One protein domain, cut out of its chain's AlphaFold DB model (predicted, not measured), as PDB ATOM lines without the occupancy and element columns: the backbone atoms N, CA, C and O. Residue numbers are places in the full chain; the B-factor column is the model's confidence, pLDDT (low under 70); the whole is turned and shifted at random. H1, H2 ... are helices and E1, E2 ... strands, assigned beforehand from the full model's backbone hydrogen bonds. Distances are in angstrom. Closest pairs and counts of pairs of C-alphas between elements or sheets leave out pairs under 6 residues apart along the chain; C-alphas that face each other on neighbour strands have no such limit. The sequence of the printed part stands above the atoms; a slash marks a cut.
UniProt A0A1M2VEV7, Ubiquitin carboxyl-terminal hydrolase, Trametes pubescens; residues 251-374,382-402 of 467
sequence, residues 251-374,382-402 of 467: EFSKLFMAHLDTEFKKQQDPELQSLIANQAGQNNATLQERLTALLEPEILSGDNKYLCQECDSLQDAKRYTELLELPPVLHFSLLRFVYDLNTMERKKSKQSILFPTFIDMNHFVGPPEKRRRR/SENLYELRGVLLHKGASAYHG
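What this domain is: This is residues 251 to 374 and 382 to 402 of the 467 residues of the protein "Ubiquitin carboxyl-terminal hydrolase" of Trametes pubescens (UniProt A0A1M2VEV7). Picture a loose, flat frame shaped like an L, made of small two-stranded pieces joined by loops: E7 and E8 near the corner, the paired strands E1 and E4 and then the hairpin E2 and E3 toward one end, the hairpin E5 and E6 at the other. H3 lies inside the L, H1 and H2 lie across its open side with H1 near E5, and E9 runs along the edge between E8 and the E5 and E6 end. The 145 printed residues hold four helices and nine strands in the order H1 H2 H3 E1 E2 E3 E4 E5 E6 E7 H4 E8 E9, a mixed class with 64 residues in named elements, under half. Each of the four sheets has two antiparallel strands, and the radius of gyration of the C-alphas is 18.3 A, with spans of 51 by 51 by 25 A.

Where its parts are: Find C-alpha 251 at (-14.861, -47.925, -14.296); from there H1, residues 251 to 264, runs 20.2 A. Next come H2, residues 270 to 274, and H3, residues 287 to 295, which begins at (5.210, -54.719, -20.072) and runs 12.4 A. Then read E1, 298 to 300; E2, 306 to 308; E3, 313 to 315; E4, 317 to 319; E5, 337 to 340; E6, 345 to 348; E7, 358 to 360; H4, 368 to 371; and E8, 385 to 387. E9, residues 390 to 395, runs 16.0 A to (-12.724, -61.148, -26.681).

How they stand to each other: Look first at H1 and H2, close but not clearly touching, with Phe 264 and Gln 273 their closest C-alphas at 5.4 A. The closest C-alphas of H1 and E5 are Ala 258 and Tyr 339, 6.4 A apart. In H3 every O i to N i+4 pair is within hydrogen-bond range; in H1 9 of 10 are, in H2 0 of 1, with 1 of 2 O i to N i+3 pairs, and H4 is too short for an i+4 pair. E1 and E4 are antiparallel, with N 298 and O 319 at 2.8 A. E3 runs on into E4 at 66 degrees. In the hairpin E2 and E3, N 306 and O 315 are 2.9 A apart. In the hairpin E5 and E6, N 338 and O 347 are 2.8 A apart. E7 and E8 are antiparallel, with N 359 and O 386 at 2.9 A. E8 runs on into E9, which pairs with no named strand, at 52 degrees. H4 and H3 are apart.

The domain as a whole: The two C-alphas farthest apart, Thr 343 and Arg 374, are 54.0 A apart. Residues 375 to 381 are not printed, and C-alphas 374 and 382 stand 18.7 A apart across the cut. The links H2 to H3 and E4 to E5 are long; residues 285 to 286 pair in parallel with 353 to 354. The mean pLDDT of the printed part is 72.8, and 54 residues are under 70, among them 251 to 284 and 368 to 374.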
ATOM      1  N   GLU A 251     -14.021 -49.066 -13.904       54.59
ATOM      2  CA  GLU A 251     -14.861 -47.925 -14.296       54.59
ATOM      3  C   GLU A 251     -14.596 -46.667 -13.446       54.59
ATOM      4  O   GLU A 251     -14.563 -45.557 -13.981       54.59
ATOM      5  N   PHE A 252     -14.260 -46.847 -12.165       43.25
ATOM      6  CA  PHE A 252     -13.882 -45.765 -11.249       43.25
ATOM      7  C   PHE A 252     -12.543 -45.101 -11.623       43.25
ATOM      8  O   PHE A 252     -12.462 -43.879 -11.742       43.25
ATOM      9  N   SER A 253     -11.498 -45.890 -11.898       43.22
ATOM     10  CA  SER A 253     -10.171 -45.356 -12.248       43.22
ATOM     11  C   SER A 253     -10.138 -44.688 -13.631       43.22
ATOM     12  O   SER A 253      -9.339 -43.783 -13.863       43.22
ATOM     13  N   LYS A 254     -11.012 -45.099 -14.562       50.38
ATOM     14  CA  LYS A 254     -11.078 -44.552 -15.930       50.38
ATOM     15  C   LYS A 254     -11.782 -43.199 -16.009       50.38
ATOM     16  O   LYS A 254     -11.306 -42.335 -16.742       50.38
ATOM     17  N   LEU A 255     -12.878 -43.007 -15.266       47.31
ATOM     18  CA  LEU A 255     -13.579 -41.717 -15.217       47.31
ATOM     19  C   LEU A 255     -12.630 -40.610 -14.728       47.31
ATOM     20  O   LEU A 255     -12.603 -39.514 -15.282       47.31
ATOM     21  N   PHE A 256     -11.788 -40.949 -13.749       45.25
ATOM     22  CA  PHE A 256     -10.772 -40.061 -13.196       45.25
ATOM     23  C   PHE A 256      -9.667 -39.714 -14.211       45.25
ATOM     24  O   PHE A 256      -9.379 -38.539 -14.422       45.25
ATOM     25  N   MET A 257      -9.096 -40.704 -14.911       46.47
ATOM     26  CA  MET A 257      -8.020 -40.463 -15.889       46.47
ATOM     27  C   MET A 257      -8.492 -39.742 -17.165       46.47
ATOM     28  O   MET A 257      -7.757 -38.921 -17.706       46.47
ATOM     29  N   ALA A 258      -9.720 -39.989 -17.636       51.69
ATOM     30  CA  ALA A 258     -10.289 -39.277 -18.788       51.69
ATOM     31  C   ALA A 258     -10.634 -37.810 -18.466       51.69
ATOM     32  O   ALA A 258     -10.490 -36.926 -19.315       51.69
ATOM     33  N   HIS A 259     -11.063 -37.541 -17.229       47.66
ATOM     34  CA  HIS A 259     -11.246 -36.178 -16.741       47.66
ATOM     35  C   HIS A 259      -9.903 -35.432 -16.686       47.66
ATOM     36  O   HIS A 259      -9.808 -34.328 -17.215       47.66
ATOM     37  N   LEU A 260      -8.845 -36.073 -16.170       47.94
ATOM     38  CA  LEU A 260      -7.488 -35.512 -16.166       47.94
ATOM     39  C   LEU A 260      -6.952 -35.230 -17.584       47.94
ATOM     40  O   LEU A 260      -6.414 -34.154 -17.812       47.94
ATOM     41  N   ASP A 261      -7.164 -36.122 -18.558       51.69
ATOM     42  CA  ASP A 261      -6.775 -35.901 -19.967       51.69
ATOM     43  C   ASP A 261      -7.483 -34.692 -20.598       51.69
ATOM     44  O   ASP A 261      -6.883 -33.926 -21.354       51.69
ATOM     45  N   THR A 262      -8.750 -34.472 -20.243       55.81
ATOM     46  CA  THR A 262      -9.513 -33.303 -20.707       55.81
ATOM     47  C   THR A 262      -8.973 -32.003 -20.113       55.81
ATOM     48  O   THR A 262      -8.908 -30.994 -20.812       55.81
ATOM     49  N   GLU A 263      -8.582 -32.011 -18.838       53.34
ATOM     50  CA  GLU A 263      -8.029 -30.832 -18.163       53.34
ATOM     51  C   GLU A 263      -6.580 -30.536 -18.582       53.34
ATOM     52  O   GLU A 263      -6.212 -29.368 -18.725       53.34
ATOM     53  N   PHE A 264      -5.772 -31.562 -18.868       52.50
ATOM     54  CA  PHE A 264      -4.400 -31.398 -19.357       52.50
ATOM     55  C   PHE A 264      -4.333 -30.865 -20.794       52.50
ATOM     56  O   PHE A 264      -3.485 -30.030 -21.100       52.50
ATOM     57  N   LYS A 265      -5.286 -31.231 -21.660       55.69
ATOM     58  CA  LYS A 265      -5.405 -30.669 -23.022       55.69
ATOM     59  C   LYS A 265      -5.746 -29.177 -23.064       55.69
ATOM     60  O   LYS A 265      -5.568 -28.552 -24.105       55.69
ATOM     61  N   LYS A 266      -6.251 -28.602 -21.966       61.66
ATOM     62  CA  LYS A 266      -6.574 -27.168 -21.858       61.66
ATOM     63  C   LYS A 266      -5.379 -26.308 -21.430       61.66
ATOM     64  O   LYS A 266      -5.490 -25.085 -21.469       61.66
ATOM     65  N   GLN A 267      -4.276 -26.918 -20.998       56.47
ATOM     66  CA  GLN A 267      -3.092 -26.196 -20.523       56.47
ATOM     67  C   GLN A 267      -2.288 -25.615 -21.694       56.47
ATOM     68  O   GLN A 267      -2.317 -26.155 -22.799       56.47
ATOM     69  N   GLN A 268      -1.572 -24.509 -21.468       52.41
ATOM     70  CA  GLN A 268      -0.772 -23.837 -22.507       52.41
ATOM     71  C   GLN A 268       0.577 -24.534 -22.766       52.41
ATOM     72  O   GLN A 268       1.170 -24.331 -23.825       52.41
ATOM     73  N   ASP A 269       1.028 -25.383 -21.836       51.00
ATOM     74  CA  ASP A 269       2.275 -26.146 -21.925       51.00
ATOM     75  C   ASP A 269       2.140 -27.387 -22.850       51.00
ATOM     76  O   ASP A 269       1.329 -28.283 -22.574       51.00
ATOM     77  N   PRO A 270       2.934 -27.479 -23.936       55.59
ATOM     78  CA  PRO A 270       2.922 -28.609 -24.869       55.59
ATOM     79  C   PRO A 270       3.260 -29.979 -24.251       55.59
ATOM     80  O   PRO A 270       2.786 -31.005 -24.753       55.59
ATOM     81  N   GLU A 271       4.055 -30.042 -23.175       49.06
ATOM     82  CA  GLU A 271       4.368 -31.319 -22.511       49.06
ATOM     83  C   GLU A 271       3.150 -31.869 -21.757       49.06
ATOM     84  O   GLU A 271       2.858 -33.065 -21.822       49.06
ATOM     85  N   LEU A 272       2.352 -30.990 -21.144       48.53
ATOM     86  CA  LEU A 272       1.130 -31.362 -20.425       48.53
ATOM     87  C   LEU A 272       0.018 -31.822 -21.364       48.53
ATOM     88  O   LEU A 272      -0.682 -32.788 -21.068       48.53
ATOM     89  N   GLN A 273      -0.096 -31.195 -22.538       50.72
ATOM     90  CA  GLN A 273      -1.055 -31.601 -23.570       50.72
ATOM     91  C   GLN A 273      -0.815 -33.035 -24.079       50.72
ATOM     92  O   GLN A 273      -1.743 -33.672 -24.581       50.72
ATOM     93  N   SER A 274       0.415 -33.550 -23.958       47.50
ATOM     94  CA  SER A 274       0.822 -34.870 -24.459       47.50
ATOM     95  C   SER A 274       1.094 -35.908 -23.363       47.50
ATOM     96  O   SER A 274       1.351 -37.070 -23.678       47.50
ATOM     97  N   LEU A 275       0.961 -35.545 -22.085       48.91
ATOM     98  CA  LEU A 275       1.380 -36.370 -20.945       48.91
ATOM     99  C   LEU A 275       0.637 -37.719 -20.863       48.91
ATOM    100  O   LEU A 275       1.243 -38.757 -20.605       48.91
ATOM    101  N   ILE A 276      -0.664 -37.735 -21.178       48.00
ATOM    102  CA  ILE A 276      -1.477 -38.966 -21.233       48.00
ATOM    103  C   ILE A 276      -1.406 -39.636 -22.619       48.00
ATOM    104  O   ILE A 276      -1.432 -40.866 -22.726       48.00
ATOM    105  N   ALA A 277      -1.226 -38.861 -23.694       43.12
ATOM    106  CA  ALA A 277      -1.068 -39.387 -25.054       43.12
ATOM    107  C   ALA A 277       0.248 -40.171 -25.237       43.12
ATOM    108  O   ALA A 277       0.263 -41.194 -25.921       43.12
ATOM    109  N   ASN A 278       1.326 -39.762 -24.561       44.12
ATOM    110  CA  ASN A 278       2.615 -40.460 -24.565       44.12
ATOM    111  C   ASN A 278       2.576 -41.767 -23.744       44.12
ATOM    112  O   ASN A 278       3.320 -42.708 -24.032       44.12
ATOM    113  N   GLN A 279       1.640 -41.893 -22.794       48.44
ATOM    114  CA  GLN A 279       1.367 -43.148 -22.080       48.44
ATOM    115  C   GLN A 279       0.510 -44.134 -22.904       48.44
ATOM    116  O   GLN A 279       0.635 -45.350 -22.729       48.44
ATOM    117  N   ALA A 280      -0.280 -43.666 -23.882       44.88
ATOM    118  CA  ALA A 280      -1.032 -44.487 -24.845       44.88
ATOM    119  C   ALA A 280      -0.126 -45.016 -25.978       44.88
ATOM    120  O   ALA A 280      -0.316 -44.743 -27.160       44.88
ATOM    121  N   GLY A 281       0.943 -45.708 -25.599       46.81
ATOM    122  CA  GLY A 281       2.149 -45.733 -26.435       46.81
ATOM    123  C   GLY A 281       2.172 -46.670 -27.640       46.81
ATOM    124  O   GLY A 281       1.168 -47.096 -28.192       46.81
ATOM    125  N   GLN A 282       3.391 -46.995 -28.034       48.09
ATOM    126  CA  GLN A 282       3.724 -47.651 -29.288       48.09
ATOM    127  C   GLN A 282       3.143 -49.075 -29.383       48.09
ATOM    128  O   GLN A 282       3.042 -49.802 -28.388       48.09
ATOM    129  N   ASN A 283       2.753 -49.480 -30.598       53.75
ATOM    130  CA  ASN A 283       2.389 -50.869 -30.880       53.75
ATOM    131  C   ASN A 283       3.579 -51.783 -30.549       53.75
ATOM    132  O   ASN A 283       4.700 -51.477 -30.942       53.75
ATOM    133  N   ASN A 284       3.315 -52.916 -29.889       60.00
ATOM    134  CA  ASN A 284       4.312 -53.898 -29.437       60.00
ATOM    135  C   ASN A 284       5.220 -53.462 -28.276       60.00
ATOM    136  O   ASN A 284       6.234 -54.116 -28.046       60.00
ATOM    137  N   ALA A 285       4.854 -52.425 -27.518       78.31
ATOM    138  CA  ALA A 285       5.573 -52.091 -26.290       78.31
ATOM    139  C   ALA A 285       5.585 -53.279 -25.307       78.31
ATOM    140  O   ALA A 285       4.598 -54.021 -25.192       78.31
ATOM    141  N   THR A 286       6.689 -53.453 -24.588       85.88
ATOM    142  CA  THR A 286       6.807 -54.496 -23.561       85.88
ATOM    143  C   THR A 286       6.165 -54.054 -22.243       85.88
ATOM    144  O   THR A 286       6.038 -52.862 -21.956       85.88
ATOM    145  N   LEU A 287       5.739 -55.007 -21.410       86.69
ATOM    146  CA  LEU A 287       5.210 -54.719 -20.072       86.69
ATOM    147  C   LEU A 287       6.226 -53.941 -19.224       86.69
ATOM    148  O   LEU A 287       5.848 -53.008 -18.521       86.69
ATOM    149  N   GLN A 288       7.507 -54.289 -19.338       87.00
ATOM    150  CA  GLN A 288       8.599 -53.609 -18.651       87.00
ATOM    151  C   GLN A 288       8.720 -52.149 -19.085       87.00
ATOM    152  O   GLN A 288       8.800 -51.286 -18.222       87.00
ATOM    153  N   GLU A 289       8.656 -51.845 -20.386       85.12
ATOM    154  CA  GLU A 289       8.655 -50.455 -20.876       85.12
ATOM    155  C   GLU A 289       7.485 -49.649 -20.307       85.12
ATOM    156  O   GLU A 289       7.658 -48.496 -19.914       85.12
ATOM    157  N   ARG A 290       6.293 -50.255 -20.217       83.94
ATOM    158  CA  ARG A 290       5.120 -49.600 -19.614       83.94
ATOM    159  C   ARG A 290       5.295 -49.347 -18.129       83.94
ATOM    160  O   ARG A 290       4.884 -48.295 -17.651       83.94
ATOM    161  N   LEU A 291       5.892 -50.294 -17.417       86.31
ATOM    162  CA  LEU A 291       6.182 -50.141 -16.000       86.31
ATOM    163  C   LEU A 291       7.253 -49.066 -15.763       86.31
ATOM    164  O   LEU A 291       7.083 -48.247 -14.865       86.31
ATOM    165  N   THR A 292       8.292 -49.007 -16.602       85.69
ATOM    166  CA  THR A 292       9.297 -47.935 -16.572       85.69
ATOM    167  C   THR A 292       8.648 -46.573 -16.787       85.69
ATOM    168  O   THR A 292       8.840 -45.688 -15.964       85.69
ATOM    169  N   ALA A 293       7.831 -46.420 -17.835       82.19
ATOM    170  CA  ALA A 293       7.137 -45.165 -18.130       82.19
ATOM    171  C   ALA A 293       6.148 -44.754 -17.025       82.19
ATOM    172  O   ALA A 293       5.957 -43.570 -16.773       82.19
ATOM    173  N   LEU A 294       5.521 -45.720 -16.344       81.75
ATOM    174  CA  LEU A 294       4.635 -45.448 -15.208       81.75
ATOM    175  C   LEU A 294       5.396 -44.917 -13.981       81.75
ATOM    176  O   LEU A 294       4.847 -44.135 -13.209       81.75
ATOM    177  N   LEU A 295       6.633 -45.375 -13.779       84.56
ATOM    178  CA  LEU A 295       7.484 -44.998 -12.645       84.56
ATOM    179  C   LEU A 295       8.436 -43.839 -12.974       84.56
ATOM    180  O   LEU A 295       9.198 -43.403 -12.107       84.56
ATOM    181  N   GLU A 296       8.407 -43.337 -14.208       82.38
ATOM    182  CA  GLU A 296       9.257 -42.241 -14.646       82.38
ATOM    183  C   GLU A 296       8.910 -40.952 -13.879       82.38
ATOM    184  O   GLU A 296       7.737 -40.583 -13.775       82.38
ATOM    185  N   PRO A 297       9.903 -40.262 -13.290       84.00
ATOM    186  CA  PRO A 297       9.651 -39.009 -12.598       84.00
ATOM    187  C   PRO A 297       9.185 -37.896 -13.536       84.00
ATOM    188  O   PRO A 297       9.788 -37.652 -14.575       84.00
ATOM    189  N   GLU A 298       8.197 -37.137 -13.087       82.31
ATOM    190  CA  GLU A 298       7.672 -35.962 -13.769       82.31
ATOM    191  C   GLU A 298       8.251 -34.684 -13.149       82.31
ATOM    192  O   GLU A 298       8.390 -34.570 -11.923       82.31
ATOM    193  N   ILE A 299       8.585 -33.710 -13.995       86.12
ATOM    194  CA  ILE A 299       9.040 -32.390 -13.564       86.12
ATOM    195  C   ILE A 299       7.852 -31.430 -13.607       86.12
ATOM    196  O   ILE A 299       7.300 -31.137 -14.661       86.12
ATOM    197  N   LEU A 300       7.465 -30.935 -12.438       81.44
ATOM    198  CA  LEU A 300       6.428 -29.933 -12.247       81.44
ATOM    199  C   LEU A 300       7.070 -28.552 -12.384       81.44
ATOM    200  O   LEU A 300       7.699 -28.073 -11.441       81.44
ATOM    201  N   SER A 301       6.954 -27.941 -13.561       84.19
ATOM    202  CA  SER A 301       7.500 -26.610 -13.850       84.19
ATOM    203  C   SER A 301       6.535 -25.767 -14.690       84.19
ATOM    204  O   SER A 301       5.443 -26.225 -15.027       84.19
ATOM    205  N   GLY A 302       6.892 -24.511 -14.974       86.69
ATOM    206  CA  GLY A 302       6.048 -23.605 -15.763       86.69
ATOM    207  C   GLY A 302       4.703 -23.314 -15.088       86.69
ATOM    208  O   GLY A 302       4.673 -22.889 -13.931       86.69
ATOM    209  N   ASP A 303       3.607 -23.562 -15.803       77.12
ATOM    210  CA  ASP A 303       2.237 -23.387 -15.298       77.12
ATOM    211  C   ASP A 303       1.831 -24.489 -14.297       77.12
ATOM    212  O   ASP A 303       0.899 -24.310 -13.515       77.12
ATOM    213  N   ASN A 304       2.574 -25.602 -14.261       76.19
ATOM    214  CA  ASN A 304       2.306 -26.782 -13.434       76.19
ATOM    215  C   ASN A 304       3.171 -26.871 -12.171       76.19
ATOM    216  O   ASN A 304       3.405 -27.956 -11.635       76.19
ATOM    217  N   LYS A 305       3.657 -25.733 -11.678       81.81
ATOM    218  CA  LYS A 305       4.452 -25.659 -10.448       81.81
ATOM    219  C   LYS A 305       3.693 -26.209  -9.237       81.81
ATOM    220  O   LYS A 305       2.481 -26.052  -9.091       81.81
ATOM    221  N   TYR A 306       4.437 -26.814  -8.321       85.06
ATOM    222  CA  TYR A 306       3.903 -27.335  -7.069       85.06
ATOM    223  C   TYR A 306       3.732 -26.207  -6.046       85.06
ATOM    224  O   TYR A 306       4.667 -25.447  -5.791       85.06
ATOM    225  N   LEU A 307       2.556 -26.111  -5.425       88.88
ATOM    226  CA  LEU A 307       2.333 -25.194  -4.309       88.88
ATOM    227  C   LEU A 307       2.972 -25.768  -3.039       88.88
ATOM    228  O   LEU A 307       2.411 -26.652  -2.388       88.88
ATOM    229  N   CYS A 308       4.153 -25.262  -2.690       91.31
ATOM    230  CA  CYS A 308       4.863 -25.685  -1.493       91.31
ATOM    231  C   CYS A 308       4.259 -25.012  -0.255       91.31
ATOM    232  O   CYS A 308       4.273 -23.788  -0.155       91.31
ATOM    233  N   GLN A 309       3.777 -25.806   0.705       93.31
ATOM    234  CA  GLN A 309       3.180 -25.295   1.946       93.31
ATOM    235  C   GLN A 309       4.190 -24.592   2.866       93.31
ATOM    236  O   GLN A 309       3.805 -23.722   3.637       93.31
ATOM    237  N   GLU A 310       5.477 -24.946   2.791       93.81
ATOM    238  CA  GLU A 310       6.524 -24.304   3.600       93.81
ATOM    239  C   GLU A 310       7.001 -22.980   2.990       93.81
ATOM    240  O   GLU A 310       7.313 -22.037   3.710       93.81
ATOM    241  N   CYS A 311       7.050 -22.899   1.658       92.38
ATOM    242  CA  CYS A 311       7.458 -21.690   0.938       92.38
ATOM    243  C   CYS A 311       6.286 -20.744   0.639       92.38
ATOM    244  O   CYS A 311       6.525 -19.663   0.101       92.38
ATOM    245  N   ASP A 312       5.052 -21.188   0.898       92.38
ATOM    246  CA  ASP A 312       3.781 -20.526   0.570       92.38
ATOM    247  C   ASP A 312       3.750 -19.939  -0.857       92.38
ATOM    248  O   ASP A 312       3.326 -18.813  -1.112       92.38
ATOM    249  N   SER A 313       4.315 -20.682  -1.815       92.56
ATOM    250  CA  SER A 313       4.519 -20.216  -3.190       92.56
ATOM    251  C   SER A 313       4.655 -21.370  -4.186       92.56
ATOM    252  O   SER A 313       4.934 -22.514  -3.813       92.56
ATOM    253  N   LEU A 314       4.427 -21.067  -5.470       92.56
ATOM    254  CA  LEU A 314       4.569 -22.010  -6.582       92.56
ATOM    255  C   LEU A 314       6.049 -22.245  -6.897       92.56
ATOM    256  O   LEU A 314       6.764 -21.317  -7.279       92.56
ATOM    257  N   GLN A 315       6.491 -23.490  -6.763       93.69
ATOM    258  CA  GLN A 315       7.881 -23.904  -6.920       93.69
ATOM    259  C   GLN A 315       8.018 -24.997  -7.976       93.69
ATOM    260  O   GLN A 315       7.108 -25.805  -8.179       93.69
ATOM    261  N   ASP A 316       9.177 -25.033  -8.629       92.38
ATOM    262  CA  ASP A 316       9.522 -26.180  -9.463       92.38
ATOM    263  C   ASP A 316       9.752 -27.396  -8.565       92.38
ATOM    264  O   ASP A 316      10.447 -27.317  -7.548       92.38
ATOM    265  N   ALA A 317       9.153 -28.525  -8.922       90.31
ATOM    266  CA  ALA A 317       9.233 -29.744  -8.131       90.31
ATOM    267  C   ALA A 317       9.386 -30.976  -9.018       90.31
ATOM    268  O   ALA A 317       9.098 -30.962 -10.210       90.31
ATOM    269  N   LYS A 318       9.830 -32.077  -8.418       88.62
ATOM    270  CA  LYS A 318       9.908 -33.381  -9.076       88.62
ATOM    271  C   LYS A 318       8.947 -34.337  -8.387       88.62
ATOM    272  O   LYS A 318       9.127 -34.645  -7.210       88.62
ATOM    273  N   ARG A 319       7.943 -34.816  -9.120       83.38
ATOM    274  CA  ARG A 319       6.981 -35.814  -8.648       83.38
ATOM    275  C   ARG A 319       7.401 -37.188  -9.155       83.38
ATOM    276  O   ARG A 319       7.696 -37.350 -10.330       83.38
ATOM    277  N   TYR A 320       7.446 -38.181  -8.279       83.69
ATOM    278  CA  TYR A 320       7.808 -39.546  -8.653       83.69
ATOM    279  C   TYR A 320       7.047 -40.556  -7.802       83.69
ATOM    280  O   TYR A 320       6.580 -40.236  -6.709       83.69
ATOM    281  N   THR A 321       6.949 -41.779  -8.315       81.81
ATOM    282  CA  THR A 321       6.378 -42.925  -7.606       81.81
ATOM    283  C   THR A 321       7.463 -43.983  -7.458       81.81
ATOM    284  O   THR A 321       8.180 -44.269  -8.410       81.81
ATOM    285  N   GLU A 322       7.604 -44.559  -6.267       83.50
ATOM    286  CA  GLU A 322       8.631 -45.561  -5.962       83.50
ATOM    287  C   GLU A 322       7.987 -46.776  -5.286       83.50
ATOM    288  O   GLU A 322       7.220 -46.630  -4.332       83.50
ATOM    289  N   LEU A 323       8.290 -47.984  -5.775       85.06
ATOM    290  CA  LEU A 323       7.807 -49.226  -5.170       85.06
ATOM    291  C   LEU A 323       8.716 -49.603  -3.995       85.06
ATOM    292  O   LEU A 323       9.919 -49.789  -4.171       85.06
ATOM    293  N   LEU A 324       8.154 -49.724  -2.792       81.38
ATOM    294  CA  LEU A 324       8.924 -50.039  -1.580       81.38
ATOM    295  C   LEU A 324       9.027 -51.549  -1.331       81.38
ATOM    296  O   LEU A 324      10.109 -52.083  -1.084       81.38
ATOM    297  N   GLU A 325       7.888 -52.231  -1.407       78.44
ATOM    298  CA  GLU A 325       7.739 -53.665  -1.181       78.44
ATOM    299  C   GLU A 325       6.814 -54.238  -2.259       78.44
ATOM    300  O   GLU A 325       5.892 -53.560  -2.718       78.44
ATOM    301  N   LEU A 326       7.074 -55.477  -2.678       83.25
ATOM    302  CA  LEU A 326       6.262 -56.171  -3.674       83.25
ATOM    303  C   LEU A 326       5.477 -57.310  -3.009       83.25
ATOM    304  O   LEU A 326       6.058 -58.053  -2.213       83.25
ATOM    305  N   PRO A 327       4.176 -57.457  -3.310       81.06
ATOM    306  CA  PRO A 327       3.369 -58.552  -2.790       81.06
ATOM    307  C   PRO A 327       3.746 -59.888  -3.453       81.06
ATOM    308  O   PRO A 327       4.166 -59.890  -4.606       81.06
ATOM    309  N   PRO A 328       3.499 -61.039  -2.796       77.06
ATOM    310  CA  PRO A 328       3.756 -62.363  -3.376       77.06
ATOM    311  C   PRO A 328       3.049 -62.623  -4.716       77.06
ATOM    312  O   PRO A 328       3.521 -63.432  -5.511       77.06
ATOM    313  N   VAL A 329       1.924 -61.943  -4.967       77.62
ATOM    314  CA  VAL A 329       1.157 -62.024  -6.215       77.62
ATOM    315  C   VAL A 329       0.970 -60.621  -6.783       77.62
ATOM    316  O   VAL A 329       0.405 -59.743  -6.130       77.62
ATOM    317  N   LEU A 330       1.453 -60.415  -8.011       84.31
ATOM    318  CA  LEU A 330       1.338 -59.158  -8.748       84.31
ATOM    319  C   LEU A 330       0.257 -59.264  -9.825       84.31
ATOM    320  O   LEU A 330       0.322 -60.117 -10.708       84.31
ATOM    321  N   HIS A 331      -0.702 -58.341  -9.788       81.12
ATOM    322  CA  HIS A 331      -1.722 -58.202 -10.821       81.12
ATOM    323  C   HIS A 331      -1.440 -56.971 -11.682       81.12
ATOM    324  O   HIS A 331      -1.545 -55.838 -11.214       81.12
ATOM    325  N   PHE A 332      -1.138 -57.182 -12.964       83.94
ATOM    326  CA  PHE A 332      -1.023 -56.096 -13.936       83.94
ATOM    327  C   PHE A 332      -2.343 -55.913 -14.683       83.94
ATOM    328  O   PHE A 332      -2.755 -56.755 -15.480       83.94
ATOM    329  N   SER A 333      -3.005 -54.785 -14.436       79.62
ATOM    330  CA  SER A 333      -4.245 -54.418 -15.117       79.62
ATOM    331  C   SER A 333      -3.951 -53.518 -16.312       79.62
ATOM    332  O   SER A 333      -3.583 -52.357 -16.151       79.62
ATOM    333  N   LEU A 334      -4.151 -54.030 -17.526       75.69
ATOM    334  CA  LEU A 334      -4.015 -53.228 -18.741       75.69
ATOM    335  C   LEU A 334      -5.257 -52.347 -18.920       75.69
ATOM    336  O   LEU A 334      -6.364 -52.858 -19.105       75.69
ATOM    337  N   LEU A 335      -5.080 -51.025 -18.915       72.44
ATOM    338  CA  LEU A 335      -6.154 -50.044 -19.118       72.44
ATOM    339  C   LEU A 335      -6.564 -49.966 -20.602       72.44
ATOM    340  O   LEU A 335      -6.366 -48.967 -21.285       72.44
ATOM    341  N   ARG A 336      -7.125 -51.059 -21.136       72.38
ATOM    342  CA  ARG A 336      -7.452 -51.205 -22.565       72.38
ATOM    343  C   ARG A 336      -8.742 -50.519 -22.995       72.38
ATOM    344  O   ARG A 336      -9.047 -50.567 -24.175       72.38
ATOM    345  N   PHE A 337      -9.516 -49.912 -22.106       68.69
ATOM    346  CA  PHE A 337     -10.746 -49.217 -22.486       68.69
ATOM    347  C   PHE A 337     -10.576 -47.733 -22.202       68.69
ATOM    348  O   PHE A 337     -10.415 -47.341 -21.050       68.69
ATOM    349  N   VAL A 338     -10.581 -46.944 -23.269       64.62
ATOM    350  CA  VAL A 338     -10.305 -45.511 -23.270       64.62
ATOM    351  C   VAL A 338     -11.582 -44.790 -23.681       64.62
ATOM    352  O   VAL A 338     -12.295 -45.246 -24.578       64.62
ATOM    353  N   TYR A 339     -11.897 -43.686 -23.012       62.44
ATOM    354  CA  TYR A 339     -12.990 -42.822 -23.432       62.44
ATOM    355  C   TYR A 339     -12.486 -41.885 -24.528       62.44
ATOM    356  O   TYR A 339     -11.538 -41.134 -24.314       62.44
ATOM    357  N   ASP A 340     -13.084 -41.957 -25.714       63.78
ATOM    358  CA  ASP A 340     -12.736 -41.057 -26.808       63.78
ATOM    359  C   ASP A 340     -13.594 -39.796 -26.698       63.78
ATOM    360  O   ASP A 340     -14.786 -39.821 -27.000       63.78
ATOM    361  N   LEU A 341     -12.980 -38.695 -26.257       62.00
ATOM    362  CA  LEU A 341     -13.642 -37.398 -26.082       62.00
ATOM    363  C   LEU A 341     -14.177 -36.813 -27.398       62.00
ATOM    364  O   LEU A 341     -15.102 -36.011 -27.363       62.00
ATOM    365  N   ASN A 342     -13.640 -37.218 -28.556       67.88
ATOM    366  CA  ASN A 342     -14.117 -36.718 -29.847       67.88
ATOM    367  C   ASN A 342     -15.419 -37.399 -30.264       67.88
ATOM    368  O   ASN A 342     -16.314 -36.752 -30.798       67.88
ATOM    369  N   THR A 343     -15.524 -38.712 -30.042       74.25
ATOM    370  CA  THR A 343     -16.745 -39.466 -30.367       74.25
ATOM    371  C   THR A 343     -17.708 -39.579 -29.192       74.25
ATOM    372  O   THR A 343     -18.813 -40.062 -29.388       74.25
ATOM    373  N   MET A 344     -17.306 -39.144 -27.992       69.88
ATOM    374  CA  MET A 344     -18.057 -39.292 -26.737       69.88
ATOM    375  C   MET A 344     -18.478 -40.748 -26.473       69.88
ATOM    376  O   MET A 344     -19.560 -41.030 -25.966       69.88
ATOM    377  N   GLU A 345     -17.603 -41.692 -26.831       67.50
ATOM    378  CA  GLU A 345     -17.866 -43.131 -26.755       67.50
ATOM    379  C   GLU A 345     -16.677 -43.874 -26.142       67.50
ATOM    380  O   GLU A 345     -15.512 -43.509 -26.335       67.50
ATOM    381  N   ARG A 346     -16.955 -44.978 -25.438       67.69
ATOM    382  CA  ARG A 346     -15.903 -45.872 -24.937       67.69
ATOM    383  C   ARG A 346     -15.354 -46.710 -26.088       67.69
ATOM    384  O   ARG A 346     -16.097 -47.408 -26.777       67.69
ATOM    385  N   LYS A 347     -14.032 -46.716 -26.244       70.94
ATOM    386  CA  LYS A 347     -13.322 -47.528 -27.236       70.94
ATOM    387  C   LYS A 347     -12.322 -48.455 -26.570       70.94
ATOM    388  O   LYS A 347     -11.628 -48.098 -25.622       70.94
ATOM    389  N   LYS A 348     -12.215 -49.670 -27.102       75.31
ATOM    390  CA  LYS A 348     -11.181 -50.622 -26.701       75.31
ATOM    391  C   LYS A 348      -9.897 -50.349 -27.491       75.31
ATOM    392  O   LYS A 348      -9.892 -50.428 -28.719       75.31
ATOM    393  N   SER A 349      -8.809 -50.051 -26.787       72.75
ATOM    394  CA  SER A 349      -7.458 -49.945 -27.330       72.75
ATOM    395  C   SER A 349      -7.031 -51.271 -27.955       72.75
ATOM    396  O   SER A 349      -7.063 -52.335 -27.324       72.75
ATOM    397  N   LYS A 350      -6.614 -51.182 -29.219       71.69
ATOM    398  CA  LYS A 350      -6.153 -52.311 -30.038       71.69
ATOM    399  C   LYS A 350      -4.643 -52.534 -29.952       71.69
ATOM    400  O   LYS A 350      -4.145 -53.464 -30.577       71.69
ATOM    401  N   GLN A 351      -3.920 -51.700 -29.203       72.44
ATOM    402  CA  GLN A 351      -2.463 -51.772 -29.110       72.44
ATOM    403  C   GLN A 351      -2.033 -53.100 -28.476       72.44
ATOM    404  O   GLN A 351      -2.501 -53.476 -27.396       72.44
ATOM    405  N   SER A 352      -1.156 -53.839 -29.148       76.00
ATOM    406  CA  SER A 352      -0.532 -55.040 -28.594       76.00
ATOM    407  C   SER A 352       0.431 -54.657 -27.470       76.00
ATOM    408  O   SER A 352       1.115 -53.638 -27.545       76.00
ATOM    409  N   ILE A 353       0.480 -55.488 -26.429       81.31
ATOM    410  CA  ILE A 353       1.526 -55.431 -25.407       81.31
ATOM    411  C   ILE A 353       2.178 -56.803 -25.341       81.31
ATOM    412  O   ILE A 353       1.477 -57.818 -25.400       81.31
ATOM    413  N   LEU A 354       3.500 -56.828 -25.248       85.44
ATOM    414  CA  LEU A 354       4.262 -58.052 -25.049       85.44
ATOM    415  C   LEU A 354       4.567 -58.195 -23.560       85.44
ATOM    416  O   LEU A 354       5.043 -57.253 -22.932       85.44
ATOM    417  N   PHE A 355       4.292 -59.360 -22.988       88.75
ATOM    418  CA  PHE A 355       4.598 -59.660 -21.593       88.75
ATOM    419  C   PHE A 355       5.434 -60.942 -21.520       88.75
ATOM    420  O   PHE A 355       5.159 -61.890 -22.260       88.75
ATOM    421  N   PRO A 356       6.481 -60.976 -20.680       88.12
ATOM    422  CA  PRO A 356       7.331 -62.149 -20.551       88.12
ATOM    423  C   PRO A 356       6.683 -63.207 -19.646       88.12
ATOM    424  O   PRO A 356       5.795 -62.908 -18.848       88.12
ATOM    425  N   THR A 357       7.170 -64.445 -19.725       87.69
ATOM    426  CA  THR A 357       6.831 -65.503 -18.758       87.69
ATOM    427  C   THR A 357       7.512 -65.300 -17.408       87.69
ATOM    428  O   THR A 357       6.959 -65.700 -16.392       87.69
ATOM    429  N   PHE A 358       8.676 -64.651 -17.387       89.12
ATOM    430  CA  PHE A 358       9.387 -64.262 -16.173       89.12
ATOM    431  C   PHE A 358       9.693 -62.768 -16.210       89.12
ATOM    432  O   PHE A 358      10.209 -62.265 -17.209       89.12
ATOM    433  N   ILE A 359       9.396 -62.058 -15.125       89.69
ATOM    434  CA  ILE A 359       9.711 -60.637 -14.977       89.69
ATOM    435  C   ILE A 359      10.561 -60.422 -13.730       89.69
ATOM    436  O   ILE A 359      10.180 -60.793 -12.621       89.69
ATOM    437  N   ASP A 360      11.731 -59.819 -13.927       89.62
ATOM    438  CA  ASP A 360      12.570 -59.349 -12.833       89.62
ATOM    439  C   ASP A 360      12.090 -57.963 -12.400       89.62
ATOM    440  O   ASP A 360      12.190 -56.988 -13.152       89.62
ATOM    441  N   MET A 361      11.554 -57.887 -11.186       89.81
ATOM    442  CA  MET A 361      11.033 -56.652 -10.624       89.81
ATOM    443  C   MET A 361      12.071 -55.862  -9.821       89.81
ATOM    444  O   MET A 361      11.773 -54.758  -9.371       89.81
ATOM    445  N   ASN A 362      13.294 -56.376  -9.644       85.81
ATOM    446  CA  ASN A 362      14.318 -55.723  -8.826       85.81
ATOM    447  C   ASN A 362      14.664 -54.311  -9.315       85.81
ATOM    448  O   ASN A 362      14.949 -53.446  -8.493       85.81
ATOM    449  N   HIS A 363      14.600 -54.064 -10.626       83.31
ATOM    450  CA  HIS A 363      14.883 -52.753 -11.217       83.31
ATOM    451  C   HIS A 363      13.790 -51.703 -10.968       83.31
ATOM    452  O   HIS A 363      14.033 -50.520 -11.188       83.31
ATOM    453  N   PHE A 364      12.606 -52.115 -10.509       85.62
ATOM    454  CA  PHE A 364      11.471 -51.222 -10.257       85.62
ATOM    455  C   PHE A 364      11.259 -50.922  -8.767       85.62
ATOM    456  O   PHE A 364      10.429 -50.082  -8.421       85.62
ATOM    457  N   VAL A 365      11.988 -51.607  -7.880       84.75
ATOM    458  CA  VAL A 365      11.928 -51.395  -6.428       84.75
ATOM    459  C   VAL A 365      12.978 -50.364  -6.018       84.75
ATOM    460  O   VAL A 365      14.116 -50.408  -6.482       84.75
ATOM    461  N   GLY A 366      12.601 -49.460  -5.113       73.31
ATOM    462  CA  GLY A 366      13.487 -48.438  -4.562       73.31
ATOM    463  C   GLY A 366      14.742 -48.998  -3.873       73.31
ATOM    464  O   GLY A 366      14.806 -50.187  -3.524       73.31
ATOM    465  N   PRO A 367      15.766 -48.157  -3.633       70.69
ATOM    466  CA  PRO A 367      17.059 -48.602  -3.151       70.69
ATOM    467  C   PRO A 367      16.954 -49.265  -1.766       70.69
ATOM    468  O   PRO A 367      16.163 -48.848  -0.912       70.69
ATOM    469  N   PRO A 368      17.790 -50.287  -1.498       62.50
ATOM    470  CA  PRO A 368      17.711 -51.110  -0.290       62.50
ATOM    471  C   PRO A 368      17.901 -50.336   1.019       62.50
ATOM    472  O   PRO A 368      17.425 -50.777   2.064       62.50
ATOM    473  N   GLU A 369      18.543 -49.169   0.980       64.56
ATOM    474  CA  GLU A 369      18.731 -48.297   2.145       64.56
ATOM    475  C   GLU A 369      17.409 -47.738   2.682       64.56
ATOM    476  O   GLU A 369      17.233 -47.662   3.897       64.56
ATOM    477  N   LYS A 370      16.443 -47.444   1.802       60.56
ATOM    478  CA  LYS A 370      15.095 -47.003   2.194       60.56
ATOM    479  C   LYS A 370      14.189 -48.163   2.634       60.56
ATOM    480  O   LYS A 370      13.171 -47.928   3.276       60.56
ATOM    481  N   ARG A 371      14.562 -49.415   2.320       60.34
ATOM    482  CA  ARG A 371      13.811 -50.643   2.668       60.34
ATOM    483  C   ARG A 371      14.061 -51.117   4.103       60.34
ATOM    484  O   ARG A 371      13.315 -51.944   4.626       60.34
ATOM    485  N   ARG A 372      15.115 -50.629   4.766       56.97
ATOM    486  CA  ARG A 372      15.447 -51.045   6.135       56.97
ATOM    487  C   ARG A 372      14.512 -50.384   7.148       56.97
ATOM    488  O   ARG A 372      14.699 -49.226   7.514       56.97
ATOM    489  N   ARG A 373      13.572 -51.154   7.707       54.81
ATOM    490  CA  ARG A 373      13.004 -50.823   9.026       54.81
ATOM    491  C   ARG A 373      14.157 -50.757  10.035       54.81
ATOM    492  O   ARG A 373      14.998 -51.660  10.058       54.81
ATOM    493  N   ARG A 374      14.217 -49.700  10.861       41.59
ATOM    494  CA  ARG A 374      15.200 -49.596  11.959       41.59
ATOM    495  C   ARG A 374      15.112 -50.876  12.804       41.59
ATOM    496  O   ARG A 374      14.086 -51.109  13.432       41.59
ATOM    497  N   SER A 382      15.868 -61.331  -1.479       55.72
ATOM    498  CA  SER A 382      14.724 -61.948  -2.130       55.72
ATOM    499  C   SER A 382      14.836 -61.546  -3.593       55.72
ATOM    500  O   SER A 382      14.707 -60.362  -3.918       55.72
ATOM    501  N   GLU A 383      15.175 -62.489  -4.464       71.62
ATOM    502  CA  GLU A 383      15.106 -62.261  -5.901       71.62
ATOM    503  C   GLU A 383      13.642 -61.936  -6.217       71.62
ATOM    504  O   GLU A 383      12.775 -62.796  -6.094       71.62
ATOM    505  N   ASN A 384      13.338 -60.674  -6.542       84.62
ATOM    506  CA  ASN A 384      11.988 -60.245  -6.917       84.62
ATOM    507  C   ASN A 384      11.641 -60.719  -8.340       84.62
ATOM    508  O   ASN A 384      11.250 -59.924  -9.194       84.62
ATOM    509  N   LEU A 385      11.846 -62.006  -8.607       88.81
ATOM    510  CA  LEU A 385      11.561 -62.658  -9.870       88.81
ATOM    511  C   LEU A 385      10.147 -63.232  -9.814       88.81
ATOM    512  O   LEU A 385       9.838 -64.062  -8.960       88.81
ATOM    513  N   TYR A 386       9.293 -62.795 -10.732       89.44
ATOM    514  CA  TYR A 386       7.907 -63.241 -10.818       89.44
ATOM    515  C   TYR A 386       7.708 -64.096 -12.061       89.44
ATOM    516  O   TYR A 386       8.152 -63.740 -13.152       89.44
ATOM    517  N   GLU A 387       7.006 -65.210 -11.889       89.25
ATOM    518  CA  GLU A 387       6.575 -66.094 -12.966       89.25
ATOM    519  C   GLU A 387       5.112 -65.799 -13.318       89.25
ATOM    520  O   GLU A 387       4.258 -65.649 -12.440       89.25
ATOM    521  N   LEU A 388       4.807 -65.725 -14.609       90.38
ATOM    522  CA  LEU A 388       3.457 -65.517 -15.107       90.38
ATOM    523  C   LEU A 388       2.585 -66.741 -14.800       90.38
ATOM    524  O   LEU A 388       2.822 -67.831 -15.315       90.38
ATOM    525  N   ARG A 389       1.536 -66.541 -13.997       89.19
ATOM    526  CA  ARG A 389       0.594 -67.605 -13.604       89.19
ATOM    527  C   ARG A 389      -0.747 -67.567 -14.324       89.19
ATOM    528  O   ARG A 389      -1.400 -68.600 -14.420       89.19
ATOM    529  N   GLY A 390      -1.164 -66.411 -14.834       90.19
ATOM    530  CA  GLY A 390      -2.462 -66.288 -15.484       90.19
ATOM    531  C   GLY A 390      -2.601 -65.044 -16.351       90.19
ATOM    532  O   GLY A 390      -1.999 -64.007 -16.075       90.19
ATOM    533  N   VAL A 391      -3.417 -65.156 -17.395       90.44
ATOM    534  CA  VAL A 391      -3.766 -64.081 -18.324       90.44
ATOM    535  C   VAL A 391      -5.282 -64.045 -18.475       90.44
ATOM    536  O   VAL A 391      -5.898 -65.032 -18.870       90.44
ATOM    537  N   LEU A 392      -5.883 -62.891 -18.188       87.69
ATOM    538  CA  LEU A 392      -7.301 -62.634 -18.435       87.69
ATOM    539  C   LEU A 392      -7.469 -61.967 -19.799       87.69
ATOM    540  O   LEU A 392      -6.904 -60.904 -20.070       87.69
ATOM    541  N   LEU A 393      -8.255 -62.594 -20.663       87.88
ATOM    542  CA  LEU A 393      -8.493 -62.172 -22.036       87.88
ATOM    543  C   LEU A 393      -9.922 -61.661 -22.166       87.88
ATOM    544  O   LEU A 393     -10.863 -62.326 -21.757       87.88
ATOM    545  N   HIS A 394     -10.090 -60.504 -22.803       85.38
ATOM    546  CA  HIS A 394     -11.397 -60.016 -23.234       85.38
ATOM    547  C   HIS A 394     -11.498 -60.136 -24.759       85.38
ATOM    548  O   HIS A 394     -10.793 -59.424 -25.488       85.38
ATOM    549  N   LYS A 395     -12.377 -61.003 -25.263       84.00
ATOM    550  CA  LYS A 395     -12.724 -61.148 -26.681       84.00
ATOM    551  C   LYS A 395     -13.909 -60.252 -27.024       84.00
ATOM    552  O   LYS A 395     -14.954 -60.309 -26.396       84.00
ATOM    553  N   GLY A 396     -13.746 -59.412 -28.039       79.88
ATOM    554  CA  GLY A 396     -14.776 -58.459 -28.453       79.88
ATOM    555  C   GLY A 396     -14.174 -57.126 -28.868       79.88
ATOM    556  O   GLY A 396     -13.137 -56.707 -28.340       79.88
ATOM    557  N   ALA A 397     -14.803 -56.484 -29.851       69.62
ATOM    558  CA  ALA A 397     -14.404 -55.163 -30.336       69.62
ATOM    559  C   ALA A 397     -15.017 -54.023 -29.507       69.62
ATOM    560  O   ALA A 397     -14.479 -52.917 -29.509       69.62
ATOM    561  N   SER A 398     -16.129 -54.292 -28.816       70.94
ATOM    562  CA  SER A 398     -16.833 -53.302 -28.009       70.94
ATOM    563  C   SER A 398     -16.151 -53.096 -26.657       70.94
ATOM    564  O   SER A 398     -15.487 -53.985 -26.120       70.94
ATOM    565  N   ALA A 399     -16.308 -51.886 -26.125       67.19
ATOM    566  CA  ALA A 399     -15.943 -51.547 -24.758       67.19
ATOM    567  C   ALA A 399     -17.057 -51.849 -23.743       67.19
ATOM    568  O   ALA A 399     -16.803 -51.803 -22.546       67.19
ATOM    569  N   TYR A 400     -18.268 -52.137 -24.224       66.12
ATOM    570  CA  TYR A 400     -19.463 -52.364 -23.405       66.12
ATOM    571  C   TYR A 400     -19.849 -53.841 -23.319       66.12
ATOM    572  O   TYR A 400     -20.548 -54.240 -22.399       66.12
ATOM    573  N   HIS A 401     -19.422 -54.628 -24.307       71.94
ATOM    574  CA  HIS A 401     -19.786 -56.028 -24.433       71.94
ATOM    575  C   HIS A 401     -18.598 -56.840 -24.937       71.94
ATOM    576  O   HIS A 401     -17.895 -56.442 -25.875       71.94
ATOM    577  N   GLY A 402     -18.446 -58.025 -24.377       80.94
ATOM    578  CA  GLY A 402     -17.608 -59.070 -24.933       80.94
ATOM    579  C   GLY A 402     -17.575 -60.287 -24.032       80.94
ATOM    580  O   GLY A 402     -18.453 -60.475 -23.192       80.94
TER     581      GLY A 402